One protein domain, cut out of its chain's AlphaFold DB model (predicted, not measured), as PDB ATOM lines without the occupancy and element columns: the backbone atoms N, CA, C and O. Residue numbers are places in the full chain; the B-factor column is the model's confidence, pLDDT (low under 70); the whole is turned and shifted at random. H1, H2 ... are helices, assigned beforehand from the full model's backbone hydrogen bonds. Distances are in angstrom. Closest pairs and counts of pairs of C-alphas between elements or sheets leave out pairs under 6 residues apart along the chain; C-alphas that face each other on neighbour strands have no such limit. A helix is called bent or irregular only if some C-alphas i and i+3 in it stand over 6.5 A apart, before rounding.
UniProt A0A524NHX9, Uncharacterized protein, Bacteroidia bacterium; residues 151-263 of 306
ATOM      1  N   ASP A 151      46.040  30.661 155.943       91.38
ATOM      2  CA  ASP A 151      45.689  30.041 157.223       91.38
ATOM      3  C   ASP A 151      44.205  30.252 157.543       91.38
ATOM      4  O   ASP A 151      43.498  29.316 157.911       91.38
ATOM      5  N   ARG A 152      43.696  31.470 157.315       92.00
ATOM      6  CA  ARG A 152      42.274  31.779 157.485       92.00
ATOM      7  C   ARG A 152      41.384  30.987 156.527       92.00
ATOM      8  O   ARG A 152      40.320  30.534 156.936       92.00
ATOM      9  N   VAL A 153      41.779  30.825 155.263       91.31
ATOM     10  CA  VAL A 153      41.019  30.013 154.295       91.31
ATOM     11  C   VAL A 153      40.942  28.555 154.758       91.31
ATOM     12  O   VAL A 153      39.866  27.955 154.717       91.31
ATOM     13  N   VAL A 154      42.054  28.001 155.246       90.81
ATOM     14  CA  VAL A 154      42.104  26.647 155.816       90.81
ATOM     15  C   VAL A 154      41.219  26.544 157.061       90.81
ATOM     16  O   VAL A 154      40.420  25.614 157.155       90.81
ATOM     17  N   GLU A 155      41.285  27.514 157.977       92.69
ATOM     18  CA  GLU A 155      40.459  27.558 159.190       92.69
ATOM     19  C   GLU A 155      38.956  27.591 158.868       92.69
ATOM     20  O   GLU A 155      38.188  26.782 159.395       92.69
ATOM     21  N   GLU A 156      38.527  28.472 157.960       93.31
ATOM     22  CA  GLU A 156      37.121  28.590 157.549       93.31
ATOM     23  C   GLU A 156      36.635  27.310 156.845       93.31
ATOM     24  O   GLU A 156      35.512  26.848 157.083       93.31
ATOM     25  N   SER A 157      37.492  26.691 156.025       90.56
ATOM     26  CA  SER A 157      37.192  25.426 155.347       90.56
ATOM     27  C   SER A 157      37.070  24.256 156.330       90.56
ATOM     28  O   SER A 157      36.088  23.510 156.283       90.56
ATOM     29  N   ASN A 158      37.992  24.134 157.287       93.69
ATOM     30  CA  ASN A 158      37.921  23.123 158.342       93.69
ATOM     31  C   ASN A 158      36.674  23.326 159.211       93.69
ATOM     32  O   ASN A 158      35.939  22.374 159.482       93.69
ATOM     33  N   GLY A 159      36.375  24.574 159.583       95.31
ATOM     34  CA  GLY A 159      35.187  24.925 160.355       95.31
ATOM     35  C   GLY A 159      33.880  24.580 159.635       95.31
ATOM     36  O   GLY A 159      32.907  24.178 160.275       95.31
ATOM     37  N   GLN A 160      33.833  24.695 158.307       95.44
ATOM     38  CA  GLN A 160      32.685  24.254 157.520       95.44
ATOM     39  C   GLN A 160      32.486  22.738 157.600       95.44
ATOM     40  O   GLN A 160      31.370  22.291 157.874       95.44
ATOM     41  N   VAL A 161      33.540  21.947 157.393       95.94
ATOM     42  CA  VAL A 161      33.422  20.482 157.414       95.94
ATOM     43  C   VAL A 161      33.156  19.962 158.831       95.94
ATOM     44  O   VAL A 161      32.374  19.029 158.991       95.94
ATOM     45  N   ALA A 162      33.676  20.619 159.869       97.25
ATOM     46  CA  ALA A 162      33.300  20.335 161.256       97.25
ATOM     47  C   ALA A 162      31.782  20.496 161.482       97.25
ATOM     48  O   ALA A 162      31.135  19.608 162.036       97.25
ATOM     49  N   ARG A 163      31.168  21.563 160.946       98.19
ATOM     50  CA  ARG A 163      29.700  21.728 160.989       98.19
ATOM     51  C   ARG A 163      28.957  20.647 160.197       98.19
ATOM     52  O   ARG A 163      27.852  20.269 160.588       98.19
ATOM     53  N   MET A 164      29.529  20.153 159.093       98.31
ATOM     54  CA  MET A 164      28.964  19.007 158.366       98.31
ATOM     55  C   MET A 164      29.008  17.742 159.228       98.31
ATOM     56  O   MET A 164      28.008  17.037 159.304       98.31
ATOM     57  N   ILE A 165      30.116  17.484 159.930       98.44
ATOM     58  CA  ILE A 165      30.249  16.354 160.863       98.44
ATOM     59  C   ILE A 165      29.187  16.428 161.971       98.44
ATOM     60  O   ILE A 165      28.505  15.437 162.230       98.44
ATOM     61  N   ASP A 166      28.951  17.608 162.551       98.44
ATOM     62  CA  ASP A 166      27.886  17.803 163.546       98.44
ATOM     63  C   ASP A 166      26.488  17.480 162.998       98.44
ATOM     64  O   ASP A 166      25.613  16.985 163.716       98.44
ATOM     65  N   LEU A 167      26.223  17.807 161.731       98.62
ATOM     66  CA  LEU A 167      24.960  17.467 161.075       98.62
ATOM     67  C   LEU A 167      24.870  15.973 160.755       98.62
ATOM     68  O   LEU A 167      23.817  15.380 160.979       98.62
ATOM     69  N   VAL A 168      25.961  15.354 160.296       98.44
ATOM     70  CA  VAL A 168      26.048  13.905 160.063       98.44
ATOM     71  C   VAL A 168      25.765  13.140 161.355       98.44
ATOM     72  O   VAL A 168      24.954  12.217 161.346       98.44
ATOM     73  N   ASN A 169      26.353  13.548 162.480       98.56
ATOM     74  CA  ASN A 169      26.116  12.918 163.781       98.56
ATOM     75  C   ASN A 169      24.645  13.009 164.205       98.56
ATOM     76  O   ASN A 169      24.039  11.996 164.552       98.56
ATOM     77  N   ARG A 170      24.034  14.196 164.093       98.38
ATOM     78  CA  ARG A 170      22.596  14.380 164.365       98.38
ATOM     79  C   ARG A 170      21.717  13.538 163.440       98.38
ATOM     80  O   ARG A 170      20.696  13.003 163.868       98.38
ATOM     81  N   TRP A 171      22.107  13.411 162.175       98.06
ATOM     82  CA  TRP A 171      21.407  12.574 161.211       98.06
ATOM     83  C   TRP A 171      21.505  11.087 161.571       98.06
ATOM     84  O   TRP A 171      20.485  10.405 161.621       98.06
ATOM     85  N   MET A 172      22.696  10.581 161.897       97.56
ATOM     86  CA  MET A 172      22.891   9.184 162.301       97.56
ATOM     87  C   MET A 172      22.184   8.843 163.618       97.56
ATOM     88  O   MET A 172      21.673   7.729 163.764       97.56
ATOM     89  N   GLU A 173      22.091   9.799 164.546       97.75
ATOM     90  CA  GLU A 173      21.278   9.674 165.759       97.75
ATOM     91  C   GLU A 173      19.786   9.545 165.418       97.75
ATOM     92  O   GLU A 173      19.126   8.605 165.872       97.75
ATOM     93  N   LEU A 174      19.260  10.420 164.550       97.38
ATOM     94  CA  LEU A 174      17.873  10.359 164.075       97.38
ATOM     95  C   LEU A 174      17.558   9.019 163.389       97.38
ATOM     96  O   LEU A 174      16.504   8.430 163.636       97.38
ATOM     97  N   GLN A 175      18.485   8.522 162.568       97.25
ATOM     98  CA  GLN A 175      18.375   7.238 161.866       97.25
ATOM     99  C   GLN A 175      18.678   6.021 162.760       97.25
ATOM    100  O   GLN A 175      18.555   4.879 162.313       97.25
ATOM    101  N   LYS A 176      19.043   6.239 164.034       95.88
ATOM    102  CA  LYS A 176      19.360   5.193 165.025       95.88
ATOM    103  C   LYS A 176      20.413   4.201 164.521       95.88
ATOM    104  O   LYS A 176      20.278   2.987 164.687       95.88
ATOM    105  N   VAL A 177      21.455   4.728 163.882       94.69
ATOM    106  CA  VAL A 177      22.556   3.932 163.316       94.69
ATOM    107  C   VAL A 177      23.504   3.454 164.422       94.69
ATOM    108  O   VAL A 177      24.059   2.365 164.328       94.69
ATOM    109  N   GLY A 178      23.630   4.227 165.507       94.25
ATOM    110  CA  GLY A 178      24.551   3.915 166.605       94.25
ATOM    111  C   GLY A 178      26.014   4.230 166.281       94.25
ATOM    112  O   GLY A 178      26.900   3.679 166.923       94.25
ATOM    113  N   LEU A 179      26.249   5.106 165.300       94.94
ATOM    114  CA  LEU A 179      27.562   5.603 164.896       94.94
ATOM    115  C   LEU A 179      27.683   7.104 165.164       94.94
ATOM    116  O   LEU A 179      26.698   7.841 165.101       94.94
ATOM    117  N   SER A 180      28.914   7.544 165.409       96.19
ATOM    118  CA  SER A 180      29.292   8.949 165.546       96.19
ATOM    119  C   SER A 180      30.705   9.168 165.019       96.19
ATOM    120  O   SER A 180      31.542   8.269 165.080       96.19
ATOM    121  N   LEU A 181      30.970  10.372 164.534       97.38
ATOM    122  CA  LEU A 181      32.268  10.847 164.072       97.38
ATOM    123  C   LEU A 181      32.814  11.899 165.042       97.38
ATOM    124  O   LEU A 181      32.043  12.701 165.572       97.38
ATOM    125  N   SER A 182      34.133  11.937 165.212       96.56
ATOM    126  CA  SER A 182      34.854  13.029 165.876       96.56
ATOM    127  C   SER A 182      35.708  13.761 164.845       96.56
ATOM    128  O   SER A 182      36.290  13.143 163.956       96.56
ATOM    129  N   VAL A 183      35.764  15.091 164.951       95.62
ATOM    130  CA  VAL A 183      36.656  15.903 164.114       95.62
ATOM    131  C   VAL A 183      38.107  15.548 164.422       95.62
ATOM    132  O   VAL A 183      38.898  15.374 163.504       95.62
ATOM    133  N   GLU A 184      38.432  15.406 165.706       93.69
ATOM    134  CA  GLU A 184      39.763  15.076 166.199       93.69
ATOM    135  C   GLU A 184      40.229  13.712 165.679       93.69
ATOM    136  O   GLU A 184      41.317  13.638 165.117       93.69
ATOM    137  N   GLU A 185      39.385  12.675 165.773       93.12
ATOM    138  CA  GLU A 185      39.679  11.338 165.228       93.12
ATOM    139  C   GLU A 185      39.948  11.396 163.715       93.12
ATOM    140  O   GLU A 185      40.930  10.841 163.233       93.12
ATOM    141  N   ILE A 186      39.107  12.105 162.951       92.56
ATOM    142  CA  ILE A 186      39.271  12.190 161.490       92.56
ATOM    143  C   ILE A 186      40.552  12.940 161.117       92.56
ATOM    144  O   ILE A 186      41.218  12.559 160.157       92.56
ATOM    145  N   MET A 187      40.891  14.006 161.843       89.81
ATOM    146  CA  MET A 187      42.143  14.726 161.623       89.81
ATOM    147  C   MET A 187      43.343  13.818 161.924       89.81
ATOM    148  O   MET A 187      44.210  13.637 161.078       89.81
ATOM    149  N   GLU A 188      43.357  13.158 163.080       87.06
ATOM    150  CA  GLU A 188      44.467  12.281 163.474       87.06
ATOM    151  C   GLU A 188      44.668  11.095 162.515       87.06
ATOM    152  O   GLU A 188      45.802  10.745 162.193       87.06
ATOM    153  N   GLU A 189      43.584  10.480 162.035       85.12
ATOM    154  CA  GLU A 189      43.669   9.237 161.262       85.12
ATOM    155  C   GLU A 189      43.663   9.437 159.743       85.12
ATOM    156  O   GLU A 189      44.098   8.550 158.998       85.12
ATOM    157  N   HIS A 190      43.084  10.534 159.247       81.75
ATOM    158  CA  HIS A 190      42.741  10.665 157.827       81.75
ATOM    159  C   HIS A 190      43.074  12.020 157.204       81.75
ATOM    160  O   HIS A 190      42.976  12.129 155.980       81.75
ATOM    161  N   ALA A 191      43.409  13.043 157.994       80.00
ATOM    162  CA  ALA A 191      43.579  14.397 157.486       80.00
ATOM    163  C   ALA A 191      44.568  15.206 158.329       80.00
ATOM    164  O   ALA A 191      44.203  15.726 159.372       80.00
ATOM    165  N   GLU A 192      45.786  15.417 157.834       77.69
ATOM    166  CA  GLU A 192      46.828  16.121 158.597       77.69
ATOM    167  C   GLU A 192      46.385  17.527 159.052       77.69
ATOM    168  O   GLU A 192      46.207  17.797 160.239       77.69
ATOM    169  N   HIS A 193      46.187  18.461 158.115       81.19
ATOM    170  CA  HIS A 193      45.874  19.866 158.434       81.19
ATOM    171  C   HIS A 193      44.611  20.388 157.744       81.19
ATOM    172  O   HIS A 193      44.122  21.475 158.066       81.19
ATOM    173  N   LEU A 194      44.045  19.605 156.825       87.81
ATOM    174  CA  LEU A 194      42.970  20.045 155.951       87.81
ATOM    175  C   LEU A 194      41.829  19.037 155.918       87.81
ATOM    176  O   LEU A 194      41.940  17.940 155.376       87.81
ATOM    177  N   LEU A 195      40.684  19.443 156.445       90.75
ATOM    178  CA  LEU A 195      39.485  18.632 156.470       90.75
ATOM    179  C   LEU A 195      38.659  18.859 155.200       90.75
ATOM    180  O   LEU A 195      38.465  19.981 154.730       90.75
ATOM    181  N   ARG A 196      38.147  17.766 154.629       91.56
ATOM    182  CA  ARG A 196      37.342  17.759 153.405       91.56
ATOM    183  C   ARG A 196      36.160  16.821 153.577       91.56
ATOM    184  O   ARG A 196      36.243  15.823 154.284       91.56
ATOM    185  N   GLU A 197      35.089  17.074 152.833       94.00
ATOM    186  CA  GLU A 197      33.935  16.166 152.726       94.00
ATOM    187  C   GLU A 197      34.338  14.704 152.417       94.00
ATOM    188  O   GLU A 197      33.672  13.767 152.845       94.00
ATOM    189  N   ARG A 198      35.420  14.491 151.651       92.19
ATOM    190  CA  ARG A 198      35.960  13.151 151.356       92.19
ATOM    191  C   ARG A 198      36.458  12.428 152.610       92.19
ATOM    192  O   ARG A 198      36.195  11.240 152.743       92.19
ATOM    193  N   HIS A 199      37.091  13.133 153.550       94.31
ATOM    194  CA  HIS A 199      37.522  12.543 154.822       94.31
ATOM    195  C   HIS A 199      36.324  12.101 155.665       94.31
ATOM    196  O   HIS A 199      36.349  11.021 156.244       94.31
ATOM    197  N   VAL A 200      35.235  12.877 155.658       96.31
ATOM    198  CA  VAL A 200      33.983  12.505 156.337       96.31
ATOM    199  C   VAL A 200      33.400  11.221 155.745       96.31
ATOM    200  O   VAL A 200      33.031  10.313 156.483       96.31
ATOM    201  N   ALA A 201      33.346  11.105 154.416       96.56
ATOM    202  CA  ALA A 201      32.845   9.897 153.766       96.56
ATOM    203  C   ALA A 201      33.732   8.668 154.012       96.56
ATOM    204  O   ALA A 201      33.198   7.606 154.337       96.56
ATOM    205  N   LYS A 202      35.063   8.822 153.942       95.06
ATOM    206  CA  LYS A 202      36.022   7.771 154.318       95.06
ATOM    207  C   LYS A 202      35.792   7.312 155.759       95.06
ATOM    208  O   LYS A 202      35.645   6.118 155.991       95.06
ATOM    209  N   ALA A 203      35.662   8.244 156.703       95.88
ATOM    210  CA  ALA A 203      35.432   7.932 158.113       95.88
ATOM    211  C   ALA A 203      34.112   7.179 158.352       95.88
ATOM    212  O   ALA A 203      34.073   6.219 159.120       95.88
ATOM    213  N   ILE A 204      33.027   7.562 157.664       97.12
ATOM    214  CA  ILE A 204      31.752   6.830 157.736       97.12
ATOM    215  C   ILE A 204      31.922   5.404 157.205       97.12
ATOM    216  O   ILE A 204      31.486   4.460 157.862       97.12
ATOM    217  N   ARG A 205      32.566   5.233 156.041       96.69
ATOM    218  CA  ARG A 205      32.825   3.911 155.453       96.69
ATOM    219  C   ARG A 205      33.632   3.028 156.407       96.69
ATOM    220  O   ARG A 205      33.234   1.891 156.638       96.69
ATOM    221  N   VAL A 206      34.720   3.549 156.976       95.38
ATOM    222  CA  VAL A 206      35.575   2.810 157.919       95.38
ATOM    223  C   VAL A 206      34.773   2.366 159.144       95.38
ATOM    224  O   VAL A 206      34.732   1.173 159.432       95.38
ATOM    225  N   LYS A 207      34.029   3.267 159.802       96.19
ATOM    226  CA  LYS A 207      33.215   2.889 160.973       96.19
ATOM    227  C   LYS A 207      32.101   1.887 160.637       96.19
ATOM    228  O   LYS A 207      31.781   1.025 161.454       96.19
ATOM    229  N   LEU A 208      31.516   1.963 159.438       95.94
ATOM    230  CA  LEU A 208      30.564   0.955 158.956       95.94
ATOM    231  C   LEU A 208      31.221  -0.420 158.801       95.94
ATOM    232  O   LEU A 208      30.626  -1.427 159.179       95.94
ATOM    233  N   GLU A 209      32.428  -0.472 158.239       94.94
ATOM    234  CA  GLU A 209      33.182  -1.714 158.061       94.94
ATOM    235  C   GLU A 209      33.603  -2.335 159.393       94.94
ATOM    236  O   GLU A 209      33.528  -3.553 159.530       94.94
ATOM    237  N   GLU A 210      33.994  -1.517 160.367       94.88
ATOM    238  CA  GLU A 210      34.357  -1.962 161.716       94.88
ATOM    239  C   GLU A 210      33.162  -2.523 162.493       94.88
ATOM    240  O   GLU A 210      33.305  -3.485 163.248       94.88
ATOM    241  N   GLN A 211      31.975  -1.933 162.315       94.38
ATOM    242  CA  GLN A 211      30.766  -2.367 163.014       94.38
ATOM    243  C   GLN A 211      30.100  -3.585 162.356       94.38
ATOM    244  O   GLN A 211      29.475  -4.389 163.050       94.38
ATOM    245  N   ALA A 212      30.188  -3.718 161.031       94.25
ATOM    246  CA  ALA A 212      29.498  -4.764 160.285       94.25
ATOM    247  C   ALA A 212      30.331  -6.051 160.173       94.25
ATOM    248  O   ALA A 212      31.331  -6.109 159.453       94.25
ATOM    249  N   GLY A 213      29.852  -7.135 160.789       92.56
ATOM    250  CA  GLY A 213      30.445  -8.471 160.678       92.56
ATOM    251  C   GLY A 213      30.085  -9.206 159.382       92.56
ATOM    252  O   GLY A 213      30.652 -10.260 159.091       92.56
ATOM    253  N   SER A 214      29.151  -8.672 158.591       95.62
ATOM    254  CA  SER A 214      28.682  -9.253 157.328       95.62
ATOM    255  C   SER A 214      28.244  -8.181 156.323       95.62
ATOM    256  O   SER A 214      28.039  -7.023 156.684       95.62
ATOM    257  N   ASP A 215      28.083  -8.562 155.053       95.50
ATOM    258  CA  ASP A 215      27.571  -7.649 154.019       95.50
ATOM    259  C   ASP A 215      26.115  -7.245 154.280       95.50
ATOM    260  O   ASP A 215      25.746  -6.099 154.044       95.50
ATOM    261  N   GLU A 216      25.295  -8.156 154.813       96.44
ATOM    262  CA  GLU A 216      23.903  -7.863 155.174       96.44
ATOM    263  C   GLU A 216      23.827  -6.765 156.246       96.44
ATOM    264  O   GLU A 216      23.068  -5.807 156.104       96.44
ATOM    265  N   GLU A 217      24.669  -6.849 157.279       96.38
ATOM    266  CA  GLU A 217      24.762  -5.813 158.313       96.38
ATOM    267  C   GLU A 217      25.298  -4.490 157.754       96.38
ATOM    268  O   GLU A 217      24.742  -3.433 158.055       96.38
ATOM    269  N   PHE A 218      26.334  -4.542 156.910       97.38
ATOM    270  CA  PHE A 218      26.928  -3.357 156.289       97.38
ATOM    271  C   PHE A 218      25.891  -2.583 155.470       97.38
ATOM    272  O   PHE A 218      25.677  -1.391 155.694       97.38
ATOM    273  N   TYR A 219      25.194  -3.269 154.559       97.69
ATOM    274  CA  TYR A 219      24.171  -2.643 153.728       97.69
ATOM    275  C   TYR A 219      22.941  -2.225 154.532       97.69
ATOM    276  O   TYR A 219      22.360  -1.187 154.226       97.69
ATOM    277  N   GLY A 220      22.583  -2.956 155.592       97.25
ATOM    278  CA  GLY A 220      21.504  -2.561 156.495       97.25
ATOM    279  C   GLY A 220      21.804  -1.267 157.263       97.25
ATOM    280  O   GLY A 220      20.915  -0.433 157.441       97.25
ATOM    281  N   LEU A 221      23.051  -1.060 157.702       97.38
ATOM    282  CA  LEU A 221      23.482   0.204 158.311       97.38
ATOM    283  C   LEU A 221      23.550   1.332 157.275       97.38
ATOM    284  O   LEU A 221      23.056   2.430 157.533       97.38
ATOM    285  N   LEU A 222      24.110   1.054 156.096       97.62
ATOM    286  CA  LEU A 222      24.231   2.028 155.013       97.62
ATOM    287  C   LEU A 222      22.856   2.512 154.523       97.62
ATOM    288  O   LEU A 222      22.651   3.710 154.353       97.62
ATOM    289  N   GLU A 223      21.884   1.608 154.384       97.88
ATOM    290  CA  GLU A 223      20.500   1.944 154.029       97.88
ATOM    291  C   GLU A 223      19.860   2.874 155.068       97.88
ATOM    292  O   GLU A 223      19.206   3.853 154.702       97.88
ATOM    293  N   ARG A 224      20.094   2.640 156.368       97.38
ATOM    294  CA  ARG A 224      19.631   3.556 157.427       97.38
ATOM    295  C   ARG A 224      20.288   4.924 157.317       97.38
ATOM    296  O   ARG A 224      19.588   5.932 157.376       97.38
ATOM    297  N   ILE A 225      21.606   4.974 157.118       97.25
ATOM    298  CA  ILE A 225      22.333   6.232 156.890       97.25
ATOM    299  C   ILE A 225      21.757   6.973 155.679       97.25
ATOM    300  O   ILE A 225      21.615   8.192 155.715       97.25
ATOM    301  N   TYR A 226      21.348   6.264 154.632       97.56
ATOM    302  CA  TYR A 226      20.720   6.846 153.446       97.56
ATOM    303  C   TYR A 226      19.226   7.163 153.599       97.56
ATOM    304  O   TYR A 226      18.580   7.528 152.617       97.56
ATOM    305  N   GLY A 227      18.659   7.047 154.802       95.06
ATOM    306  CA  GLY A 227      17.248   7.340 155.051       95.06
ATOM    307  C   GLY A 227      16.292   6.315 154.433       95.06
ATOM    308  O   GLY A 227      15.194   6.679 154.017       95.06
ATOM    309  N   GLY A 228      16.703   5.046 154.363       95.88
ATOM    310  CA  GLY A 228      15.905   3.935 153.831       95.88
ATOM    311  C   GLY A 228      16.103   3.662 152.339       95.88
ATOM    312  O   GLY A 228      15.295   2.964 151.735       95.88
ATOM    313  N   LEU A 229      17.132   4.242 151.722       96.31
ATOM    314  CA  LEU A 229      17.470   3.994 150.323       96.31
ATOM    315  C   LEU A 229      18.644   3.021 150.233       96.31
ATOM    316  O   LEU A 229      19.667   3.225 150.882       96.31
ATOM    317  N   SER A 230      18.547   2.018 149.364       95.88
ATOM    318  CA  SER A 230      19.655   1.098 149.114       95.88
ATOM    319  C   SER A 230      20.841   1.794 148.435       95.88
ATOM    320  O   SER A 230      20.688   2.811 147.742       95.88
ATOM    321  N   SER A 231      22.033   1.237 148.646       96.25
ATOM    322  CA  SER A 231      23.239   1.600 147.900       96.25
ATOM    323  C   SER A 231      23.238   0.933 146.527       96.25
ATOM    324  O   SER A 231      22.803  -0.211 146.382       96.25
ATOM    325  N   GLU A 232      23.758   1.636 145.524       93.94
ATOM    326  CA  GLU A 232      24.008   1.072 144.188       93.94
ATOM    327  C   GLU A 232      25.434   0.518 144.044       93.94
ATOM    328  O   GLU A 232      25.810   0.006 142.985       93.94
ATOM    329  N   LYS A 233      26.258   0.658 145.087       96.00
ATOM    330  CA  LYS A 233      27.691   0.379 145.053       96.00
ATOM    331  C   LYS A 233      28.018  -0.934 145.742       96.00
ATOM    332  O   LYS A 233      27.395  -1.342 146.723       96.00
ATOM    333  N   GLN A 234      29.023  -1.614 145.206       93.88
ATOM    334  CA  GLN A 234      29.549  -2.834 145.807       93.88
ATOM    335  C   GLN A 234      30.435  -2.482 147.003       93.88
ATOM    336  O   GLN A 234      31.128  -1.472 146.965       93.88
ATOM    337  N   ARG A 235      30.479  -3.341 148.030       92.31
ATOM    338  CA  ARG A 235      31.308  -3.123 149.228       92.31
ATOM    339  C   ARG A 235      32.790  -2.897 148.899       92.31
ATOM    340  O   ARG A 235      33.448  -2.098 149.545       92.31
ATOM    341  N   GLY A 236      33.301  -3.575 147.868       92.31
ATOM    342  CA  GLY A 236      34.678  -3.407 147.392       92.31
ATOM    343  C   GLY A 236      34.920  -2.170 146.514       92.31
ATOM    344  O   GLY A 236      36.071  -1.869 146.215       92.31
ATOM    345  N   ASP A 237      33.873  -1.453 146.091       93.56
ATOM    346  CA  ASP A 237      33.985  -0.199 145.336       93.56
ATOM    347  C   ASP A 237      34.156   0.975 146.309       93.56
ATOM    348  O   ASP A 237      33.233   1.755 146.544       93.56
ATOM    349  N   ILE A 238      35.346   1.066 146.912       92.62
ATOM    350  CA  ILE A 238      35.671   2.066 147.942       92.62
ATOM    351  C   ILE A 238      35.394   3.485 147.430       92.62
ATOM    352  O   ILE A 238      34.664   4.246 148.064       92.62
ATOM    353  N   ALA A 239      35.930   3.827 146.255       91.31
ATOM    354  CA  ALA A 239      35.770   5.156 145.675       91.31
ATOM    355  C   ALA A 239      34.303   5.459 145.331       91.31
ATOM    356  O   ALA A 239      33.822   6.563 145.592       91.31
ATOM    357  N   GLY A 240      33.576   4.486 144.772       94.62
ATOM    358  CA  GLY A 240      32.161   4.644 144.460       94.62
ATOM    359  C   GLY A 240      31.289   4.806 145.703       94.62
ATOM    360  O   GLY A 240      30.377   5.634 145.682       94.62
ATOM    361  N   LEU A 241      31.569   4.066 146.780       96.25
ATOM    362  CA  LEU A 241      30.867   4.184 148.059       96.25
ATOM    363  C   LEU A 241      31.102   5.537 148.723       96.25
ATOM    364  O   LEU A 241      30.148   6.175 149.161       96.25
ATOM    365  N   GLU A 242      32.352   5.994 148.787       95.94
ATOM    366  CA  GLU A 242      32.674   7.292 149.382       95.94
ATOM    367  C   GLU A 242      32.048   8.448 148.587       95.94
ATOM    368  O   GLU A 242      31.547   9.407 149.182       95.94
ATOM    369  N   GLU A 243      31.987   8.351 147.255       94.81
ATOM    370  CA  GLU A 243      31.285   9.344 146.434       94.81
ATOM    371  C   GLU A 243      29.760   9.284 146.619       94.81
ATOM    372  O   GLU A 243      29.112  10.328 146.695       94.81
ATOM    373  N   GLU A 244      29.173   8.092 146.767       96.81
ATOM    374  CA  GLU A 244      27.744   7.949 147.071       96.81
ATOM    375  C   GLU A 244      27.394   8.527 148.454       96.81
ATOM    376  O   GLU A 244      26.421   9.275 148.576       96.81
ATOM    377  N   LEU A 245      28.221   8.269 149.475       97.75
ATOM    378  CA  LEU A 245      28.099   8.860 150.812       97.75
ATOM    379  C   LEU A 245      28.144  10.388 150.752       97.75
ATOM    380  O   LEU A 245      27.273  11.057 151.315       97.75
ATOM    381  N   ARG A 246      29.115  10.956 150.024       96.88
ATOM    382  CA  ARG A 246      29.209  12.409 149.801       96.88
ATOM    383  C   ARG A 246      27.943  12.947 149.153       96.88
ATOM    384  O   ARG A 246      27.360  13.899 149.668       96.88
ATOM    385  N   ALA A 247      27.505  12.339 148.052       95.81
ATOM    386  CA  ALA A 247      26.332  12.780 147.309       95.81
ATOM    387  C   ALA A 247      25.055  12.746 148.161       95.81
ATOM    388  O   ALA A 247      24.261  13.684 148.114       95.81
ATOM    389  N   ARG A 248      24.869  11.692 148.967       97.31
ATOM    390  CA  ARG A 248      23.647  11.481 149.755       97.31
ATOM    391  C   ARG A 248      23.619  12.207 151.091       97.31
ATOM    392  O   ARG A 248      22.527  12.421 151.606       97.31
ATOM    393  N   LEU A 249      24.771  12.573 151.659       97.81
ATOM    394  CA  LEU A 249      24.840  13.194 152.987       97.81
ATOM    395  C   LEU A 249      25.348  14.634 152.964       97.81
ATOM    396  O   LEU A 249      24.844  15.454 153.726       97.81
ATOM    397  N   LEU A 250      26.323  14.950 152.110       97.44
ATOM    398  CA  LEU A 250      27.153  16.150 152.258       97.44
ATOM    399  C   LEU A 250      26.948  17.192 151.156       97.44
ATOM    400  O   LEU A 250      27.410  18.312 151.320       97.44
ATOM    401  N   LYS A 251      26.291  16.857 150.038       94.62
ATOM    402  CA  LYS A 251      26.065  17.776 148.904       94.62
ATOM    403  C   LYS A 251      24.780  18.587 149.024       94.62
ATOM    404  O   LYS A 251      23.891  18.242 149.785       94.62
ATOM    405  N   ALA A 252      24.663  19.676 148.262       91.62
ATOM    406  CA  ALA A 252      23.496  20.560 148.308       91.62
ATOM    407  C   ALA A 252      22.169  19.780 148.211       91.62
ATOM    408  O   ALA A 252      21.964  18.993 147.291       91.62
ATOM    409  N   GLY A 253      21.277  20.003 149.182       93.00
ATOM    410  CA  GLY A 253      20.010  19.272 149.324       93.00
ATOM    411  C   GLY A 253      20.076  18.019 150.208       93.00
ATOM    412  O   GLY A 253      19.030  17.489 150.574       93.00
ATOM    413  N   ALA A 254      21.271  17.573 150.592       96.62
ATOM    414  CA  ALA A 254      21.500  16.458 151.502       96.62
ATOM    415  C   ALA A 254      21.415  16.897 152.985       96.62
ATOM    416  O   ALA A 254      21.588  18.082 153.292       96.62
ATOM    417  N   PRO A 255      21.162  15.967 153.931       97.31
ATOM    418  CA  PRO A 255      20.859  16.289 155.329       97.31
ATOM    419  C   PRO A 255      21.992  16.975 156.105       97.31
ATOM    420  O   PRO A 255      21.713  17.628 157.110       97.31
ATOM    421  N   ALA A 256      23.245  16.844 155.666       97.81
ATOM    422  CA  ALA A 256      24.410  17.416 156.333       97.81
ATOM    423  C   ALA A 256      25.204  18.399 155.463       97.81
ATOM    424  O   ALA A 256      26.366  18.689 155.748       97.81
ATOM    425  N   PHE A 257      24.574  18.957 154.427       96.94
ATOM    426  CA  PHE A 257      25.184  20.018 153.637       96.94
ATOM    427  C   PHE A 257      25.312  21.317 154.432       96.94
ATOM    428  O   PHE A 257      24.356  21.810 155.032       96.94
ATOM    429  N   VAL A 258      26.495  21.914 154.353       96.06
ATOM    430  CA  VAL A 258      26.784  23.259 154.845       96.06
ATOM    431  C   VAL A 258      27.346  24.045 153.664       96.06
ATOM    432  O   VAL A 258      28.351  23.606 153.106       96.06
ATOM    433  N   PRO A 259      26.751  25.178 153.255       90.94
ATOM    434  CA  PRO A 259      27.330  25.997 152.196       90.94
ATOM    435  C   PRO A 259      28.691  26.555 152.628       90.94
ATOM    436  O   PRO A 259      28.917  26.827 153.811       90.94
ATOM    437  N   GLU A 260      29.595  26.716 151.668       85.88
ATOM    438  CA  GLU A 260      30.876  27.387 151.898       85.88
ATOM    439  C   GLU A 260      30.642  28.877 152.196       85.88
ATOM    440  O   GLU A 260      29.735  29.499 151.639       85.88
ATOM    441  N   ASP A 261      31.446  29.447 153.098       83.25
ATOM    442  CA  ASP A 261      31.449  30.892 153.366       83.25
ATOM    443  C   ASP A 261      32.311  31.581 152.296       83.25
ATOM    444  O   ASP A 261      33.362  31.063 151.923       83.25
ATOM    445  N   GLU A 262      31.914  32.765 151.822       79.81
ATOM    446  CA  GLU A 262      32.735  33.563 150.900       79.81
ATOM    447  C   GLU A 262      34.149  33.823 151.450       79.81
ATOM    448  O   GLU A 262      35.097  33.963 150.681       79.81
ATOM    449  N   LYS A 263      34.313  33.845 152.779       81.31
ATOM    450  CA  LYS A 263      35.612  33.981 153.456       81.31
ATOM    451  C   LYS A 263      36.559  32.804 153.233       81.31
ATOM    452  O   LYS A 263      37.754  32.965 153.462       81.31
TER     453      LYS A 263
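This is residues 151 to 263 of the 306 residues of an uncharacterized protein of Bacteroidia bacterium (UniProt A0A524NHX9). The longest helix, H1, slants along one side of an elongated cluster of helices and comes close to each of the other four without clearly touching any. In the middle of the cluster is H3: H5 crosses it, H2 packs about perpendicular near its beginning, and H4 folds back from its end as a helical hairpin. The final stretch, residues 251 to 263, runs back to end near the start of H1. The printed part has 113 residues, with five named helices in the order H1 to H5 and no named strand; the class is all helix. It is compact, with a radius of gyration of the C-alphas of 13.7 A, and spans 44 by 28 by 23 A.

H1, residues 151 to 174, runs 34.8 A from C-alpha 151 at (45.689, 30.041, 157.223) to C-alpha 174 at (17.873, 10.359, 164.075). H3, residues 197 to 211, is 21.4 A long. H2, residues 183 to 190, measures 10.2 A and H4, residues 215 to 225, measures 15.1 A. H5, residues 238 to 250, is 17.0 A long and ends with C-alpha 250 at (27.153, 16.150, 152.258). H5 is neither bent nor irregular, but only just: C-alphas 247 and 250 are 6.0 A apart.

H1 is close to but not clearly touching H2, H3, H4 and H5, with 2 pairs of C-alphas within 8 A in each case. Its closest C-alphas to H3 are those of Val 161 and Glu 197, 6.4 A apart; the two run the same way at a steep tilt of 37 degrees, only just beyond shallow. To H4 the closest are Met 172 and Ile 225, with C-alphas 6.2 A apart. H3 is the hub, touching three helices. It touches H5 at Ala 201 and Glu 242, the closest C-alphas, 5.1 A apart, opposite ways at a steep tilt of 68 degrees, only just short of about perpendicular. With residues 199 to 203 alone it touches H2, about perpendicular at 84 degrees; the closest C-alphas, of His 199 and His 190, are 6.3 A apart. With residues 208 to 211 alone it touches H4, and the two form a hairpin, opposite ways at a steep tilt of 44 degrees; the closest C-alphas, of Leu 208 and Phe 218, are 6.2 A apart. H4 and H5 are near each other, their closest C-alphas 8.4 A apart. H2 is apart from H4 and H5. In all five helices every O i to N i+4 pair is within hydrogen-bond range.

The two C-alphas farthest apart are those of Ser 214 and Lys 263, 44.0 A, while those of the first and last printed residues, Asp 151 and Lys 263, are 11.5 A apart. The printed part has no cut. The link from H4 to H5, 12 residues, is long, and that from H3 to H4, 3 residues, is tight. The mean pLDDT of the printed part is 94.2, and no printed residue is under 70.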